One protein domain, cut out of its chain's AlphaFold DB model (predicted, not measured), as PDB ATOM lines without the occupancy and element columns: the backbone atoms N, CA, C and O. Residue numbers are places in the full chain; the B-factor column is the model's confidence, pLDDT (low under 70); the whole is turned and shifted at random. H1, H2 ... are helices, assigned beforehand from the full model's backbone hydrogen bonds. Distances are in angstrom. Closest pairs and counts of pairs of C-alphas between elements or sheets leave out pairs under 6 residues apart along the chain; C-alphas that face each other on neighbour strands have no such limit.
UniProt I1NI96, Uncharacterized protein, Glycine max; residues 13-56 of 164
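What this domain is: This is residues 13 to 56 of the 164 residues of an uncharacterized protein of Glycine max (UniProt I1NI96). Two helices, H1 and then H2, form a wide, open V in one flat layer, joined at its foot by residues 31 to 34, with an empty gap between the two arms. The printed part has 44 residues, with two named helices, no named strand, and the class all helix. It is only just extended, close to loose, with a radius of gyration of the C-alphas of 14.0 A and spans of 32 by 32 by 5 A.

Where its parts are: Find C-alpha 13 at (41.917, 24.435, -34.239); from there H1, residues 13 to 30, runs 25.8 A to C-alpha 30 at (32.404, 43.637, -48.694). After the link, H2, residues 35 to 56, runs 30.9 A to C-alpha 56 at (29.099, 8.172, -48.176).

How they stand to each other: H1 and H2 are apart, with a tight link of 4 residues between them. In H1 and H2 every O i to N i+4 pair is within hydrogen-bond range.

The domain as a whole: The two C-alphas farthest apart, Lys 30 and Leu 54, are 35.7 A apart. The printed part has no cut. Look for pLDDT under 70 at residues 52 to 56.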
ATOM      1  N   ALA A  13      42.031  24.315 -32.782       81.00
ATOM      2  CA  ALA A  13      41.917  24.435 -34.239       81.00
ATOM      3  C   ALA A  13      40.523  24.920 -34.671       81.00
ATOM      4  O   ALA A  13      40.370  25.715 -35.596       81.00
ATOM      5  N   LYS A  14      39.476  24.505 -33.955       82.17
ATOM      6  CA  LYS A  14      38.107  24.971 -34.188       82.17
ATOM      7  C   LYS A  14      37.944  26.454 -33.845       82.17
ATOM      8  O   LYS A  14      37.219  27.166 -34.542       82.17
ATOM      9  N   LYS A  15      38.610  26.937 -32.788       85.24
ATOM     10  CA  LYS A  15      38.620  28.363 -32.416       85.24
ATOM     11  C   LYS A  15      39.340  29.213 -33.465       85.24
ATOM     12  O   LYS A  15      38.794  30.241 -33.869       85.24
ATOM     13  N   THR A  16      40.503  28.777 -33.948       88.66
ATOM     14  CA  THR A  16      41.241  29.498 -34.998       88.66
ATOM     15  C   THR A  16      40.478  29.492 -36.322       88.66
ATOM     16  O   THR A  16      40.317  30.553 -36.929       88.66
ATOM     17  N   TRP A  17      39.884  28.356 -36.712       92.96
ATOM     18  CA  TRP A  17      39.052  28.249 -37.915       92.96
ATOM     19  C   TRP A  17      37.874  29.228 -37.909       92.96
ATOM     20  O   TRP A  17      37.609  29.885 -38.912       92.96
ATOM     21  N   LYS A  18      37.193  29.397 -36.766       90.89
ATOM     22  CA  LYS A  18      36.099  30.375 -36.635       90.89
ATOM     23  C   LYS A  18      36.562  31.813 -36.879       90.89
ATOM     24  O   LYS A  18      35.839  32.568 -37.522       90.89
ATOM     25  N   SER A  19      37.733  32.202 -36.374       92.57
ATOM     26  CA  SER A  19      38.279  33.551 -36.589       92.57
ATOM     27  C   SER A  19      38.637  33.785 -38.060       92.57
ATOM     28  O   SER A  19      38.254  34.797 -38.649       92.57
ATOM     29  N   ILE A  20      39.288  32.798 -38.684       93.63
ATOM     30  CA  ILE A  20      39.658  32.842 -40.104       93.63
ATOM     31  C   ILE A  20      38.402  32.909 -40.980       93.63
ATOM     32  O   ILE A  20      38.287  33.806 -41.812       93.63
ATOM     33  N   SER A  21      37.427  32.025 -40.752       93.71
ATOM     34  CA  SER A  21      36.168  31.993 -41.502       93.71
ATOM     35  C   SER A  21      35.400  33.311 -41.382       93.71
ATOM     36  O   SER A  21      34.974  33.848 -42.401       93.71
ATOM     37  N   LYS A  22      35.320  33.905 -40.181       92.90
ATOM     38  CA  LYS A  22      34.721  35.236 -39.989       92.90
ATOM     39  C   LYS A  22      35.442  36.325 -40.786       92.90
ATOM     40  O   LYS A  22      34.783  37.162 -41.396       92.90
ATOM     41  N   LYS A  23      36.780  36.316 -40.802       93.19
ATOM     42  CA  LYS A  23      37.594  37.287 -41.556       93.19
ATOM     43  C   LYS A  23      37.418  37.136 -43.068       93.19
ATOM     44  O   LYS A  23      37.384  38.134 -43.782       93.19
ATOM     45  N   VAL A  24      37.308  35.904 -43.561       89.23
ATOM     46  CA  VAL A  24      37.017  35.634 -44.975       89.23
ATOM     47  C   VAL A  24      35.600  36.087 -45.307       89.23
ATOM     48  O   VAL A  24      35.417  36.830 -46.263       89.23
ATOM     49  N   GLN A  25      34.612  35.730 -44.485       88.05
ATOM     50  CA  GLN A  25      33.215  36.099 -44.699       88.05
ATOM     51  C   GLN A  25      33.013  37.620 -44.727       88.05
ATOM     52  O   GLN A  25      32.318  38.113 -45.610       88.05
ATOM     53  N   SER A  26      33.638  38.379 -43.820       90.31
ATOM     54  CA  SER A  26      33.512  39.843 -43.815       90.31
ATOM     55  C   SER A  26      34.161  40.495 -45.038       90.31
ATOM     56  O   SER A  26      33.612  41.448 -45.590       90.31
ATOM     57  N   LYS A  27      35.294  39.960 -45.515       87.38
ATOM     58  CA  LYS A  27      35.929  40.411 -46.764       87.38
ATOM     59  C   LYS A  27      35.089  40.075 -47.990       87.38
ATOM     60  O   LYS A  27      34.942  40.918 -48.865       87.38
ATOM     61  N   VAL A  28      34.544  38.865 -48.038       83.15
ATOM     62  CA  VAL A  28      33.702  38.397 -49.138       83.15
ATOM     63  C   VAL A  28      32.397  39.182 -49.185       83.15
ATOM     64  O   VAL A  28      31.999  39.578 -50.264       83.15
ATOM     65  N   HIS A  29      31.774  39.491 -48.047       81.89
ATOM     66  CA  HIS A  29      30.561  40.312 -48.008       81.89
ATOM     67  C   HIS A  29      30.804  41.764 -48.451       81.89
ATOM     68  O   HIS A  29      29.927  42.376 -49.047       81.89
ATOM     69  N   LYS A  30      32.004  42.310 -48.198       85.28
ATOM     70  CA  LYS A  30      32.404  43.637 -48.694       85.28
ATOM     71  C   LYS A  30      32.533  43.675 -50.222       85.28
ATOM     72  O   LYS A  30      32.393  44.737 -50.823       85.28
ATOM     73  N   LEU A  31      32.831  42.538 -50.847       81.45
ATOM     74  CA  LEU A  31      32.851  42.401 -52.295       81.45
ATOM     75  C   LEU A  31      31.434  42.031 -52.733       81.45
ATOM     76  O   LEU A  31      30.932  40.972 -52.381       81.45
ATOM     77  N   ASN A  32      30.768  42.894 -53.496       79.56
ATOM     78  CA  ASN A  32      29.469  42.562 -54.078       79.56
ATOM     79  C   ASN A  32      29.655  41.412 -55.077       79.56
ATOM     80  O   ASN A  32      29.920  41.652 -56.255       79.56
ATOM     81  N   ILE A  33      29.580  40.165 -54.600       79.23
ATOM     82  CA  ILE A  33      29.719  38.988 -55.454       79.23
ATOM     83  C   ILE A  33      28.577  39.050 -56.472       79.23
ATOM     84  O   ILE A  33      27.407  39.064 -56.077       79.23
ATOM     85  N   PRO A  34      28.880  39.110 -57.776       85.38
ATOM     86  CA  PRO A  34      27.845  39.167 -58.789       85.38
ATOM     87  C   PRO A  34      27.049  37.858 -58.787       85.38
ATOM     88  O   PRO A  34      27.602  36.768 -58.614       85.38
ATOM     89  N   LYS A  35      25.741  37.963 -59.040       84.06
ATOM     90  CA  LYS A  35      24.803  36.824 -59.052       84.06
ATOM     91  C   LYS A  35      25.246  35.684 -59.983       84.06
ATOM     92  O   LYS A  35      24.930  34.528 -59.720       84.06
ATOM     93  N   SER A  36      25.994  35.992 -61.046       86.91
ATOM     94  CA  SER A  36      26.558  35.001 -61.973       86.91
ATOM     95  C   SER A  36      27.570  34.076 -61.297       86.91
ATOM     96  O   SER A  36      27.491  32.862 -61.454       86.91
ATOM     97  N   ILE A  37      28.479  34.639 -60.498       87.12
ATOM     98  CA  ILE A  37      29.472  33.880 -59.735       87.12
ATOM     99  C   ILE A  37      28.779  33.067 -58.635       87.12
ATOM    100  O   ILE A  37      29.118  31.913 -58.397       87.12
ATOM    101  N   GLU A  38      27.753  33.624 -57.992       86.07
ATOM    102  CA  GLU A  38      26.960  32.878 -57.010       86.07
ATOM    103  C   GLU A  38      26.264  31.654 -57.639       86.07
ATOM    104  O   GLU A  38      26.242  30.575 -57.040       86.07
ATOM    105  N   ALA A  39      25.731  31.791 -58.857       89.61
ATOM    106  CA  ALA A  39      25.094  30.695 -59.581       89.61
ATOM    107  C   ALA A  39      26.086  29.574 -59.927       89.61
ATOM    108  O   ALA A  39      25.781  28.397 -59.707       89.61
ATOM    109  N   THR A  40      27.291  29.919 -60.397       90.58
ATOM    110  CA  THR A  40      28.332  28.922 -60.684       90.58
ATOM    111  C   THR A  40      28.822  28.241 -59.408       90.58
ATOM    112  O   THR A  40      28.935  27.016 -59.387       90.58
ATOM    113  N   PHE A  41      29.008  28.977 -58.304       88.39
ATOM    114  CA  PHE A  41      29.348  28.380 -57.007       88.39
ATOM    115  C   PHE A  41      28.275  27.410 -56.507       88.39
ATOM    116  O   PHE A  41      28.612  26.321 -56.046       88.39
ATOM    117  N   LYS A  42      26.987  27.754 -56.622       90.09
ATOM    118  CA  LYS A  42      25.887  26.845 -56.255       90.09
ATOM    119  C   LYS A  42      25.903  25.567 -57.091       90.09
ATOM    120  O   LYS A  42      25.734  24.484 -56.534       90.09
ATOM    121  N   HIS A  43      26.144  25.677 -58.398       90.11
ATOM    122  CA  HIS A  43      26.253  24.516 -59.281       90.11
ATOM    123  C   HIS A  43      27.434  23.611 -58.895       90.11
ATOM    124  O   HIS A  43      27.262  22.402 -58.750       90.11
ATOM    125  N   LEU A  44      28.605  24.197 -58.628       89.90
ATOM    126  CA  LEU A  44      29.783  23.458 -58.168       89.90
ATOM    127  C   LEU A  44      29.538  22.763 -56.825       89.90
ATOM    128  O   LEU A  44      29.883  21.594 -56.667       89.90
ATOM    129  N   LEU A  45      28.896  23.439 -55.868       88.39
ATOM    130  CA  LEU A  45      28.521  22.826 -54.593       88.39
ATOM    131  C   LEU A  45      27.541  21.666 -54.791       88.39
ATOM    132  O   LEU A  45      27.696  20.637 -54.140       88.39
ATOM    133  N   ALA A  46      26.574  21.781 -55.704       87.87
ATOM    134  CA  ALA A  46      25.653  20.691 -56.020       87.87
ATOM    135  C   ALA A  46      26.381  19.464 -56.596       87.87
ATOM    136  O   ALA A  46      26.099  18.339 -56.180       87.87
ATOM    137  N   ILE A  47      27.360  19.676 -57.483       87.23
ATOM    138  CA  ILE A  47      28.228  18.610 -58.005       87.23
ATOM    139  C   ILE A  47      29.047  17.983 -56.868       87.23
ATOM    140  O   ILE A  47      29.077  16.767 -56.713       87.23
ATOM    141  N   LEU A  48      29.672  18.785 -56.005       82.32
ATOM    142  CA  LEU A  48      30.462  18.251 -54.891       82.32
ATOM    143  C   LEU A  48      29.596  17.481 -53.881       82.32
ATOM    144  O   LEU A  48      30.014  16.438 -53.374       82.32
ATOM    145  N   HIS A  49      28.378  17.949 -53.606       81.12
ATOM    146  CA  HIS A  49      27.430  17.244 -52.747       81.12
ATOM    147  C   HIS A  49      26.963  15.920 -53.364       81.12
ATOM    148  O   HIS A  49      26.879  14.923 -52.643       81.12
ATOM    149  N   SER A  50      26.724  15.862 -54.679       79.76
ATOM    150  CA  SER A  50      26.381  14.604 -55.355       79.76
ATOM    151  C   SER A  50      27.543  13.601 -55.327       79.76
ATOM    152  O   SER A  50      27.326  12.421 -55.043       79.76
ATOM    153  N   LEU A  51      28.789  14.066 -55.471       73.50
ATOM    154  CA  LEU A  51      29.985  13.232 -55.292       73.50
ATOM    155  C   LEU A  51      30.154  12.748 -53.846       73.50
ATOM    156  O   LEU A  51      30.525  11.599 -53.605       73.50
ATOM    157  N   HIS A  52      29.829  13.577 -52.856       68.09
ATOM    158  CA  HIS A  52      29.867  13.146 -51.461       68.09
ATOM    159  C   HIS A  52      28.833  12.043 -51.173       68.09
ATOM    160  O   HIS A  52      29.097  11.146 -50.366       68.09
ATOM    161  N   HIS A  53      27.677  12.049 -51.847       63.20
ATOM    162  CA  HIS A  53      26.725  10.939 -51.769       63.20
ATOM    163  C   HIS A  53      27.287   9.646 -52.368       63.20
ATOM    164  O   HIS A  53      27.040   8.580 -51.802       63.20
ATOM    165  N   LEU A  54      28.101   9.721 -53.427       59.55
ATOM    166  CA  LEU A  54      28.792   8.547 -53.970       59.55
ATOM    167  C   LEU A  54      29.742   7.934 -52.928       59.55
ATOM    168  O   LEU A  54      29.689   6.726 -52.696       59.55
ATOM    169  N   ILE A  55      30.513   8.757 -52.210       59.34
ATOM    170  CA  ILE A  55      31.496   8.279 -51.220       59.34
ATOM    171  C   ILE A  55      30.829   7.826 -49.907       59.34
ATOM    172  O   ILE A  55      31.226   6.822 -49.313       59.34
ATOM    173  N   THR A  56      29.775   8.508 -49.447       55.21
ATOM    174  CA  THR A  56      29.099   8.172 -48.176       55.21
ATOM    175  C   THR A  56      27.984   7.134 -48.292       55.21
ATOM    176  O   THR A  56      27.474   6.663 -47.268       55.21
TER     177      THR A  56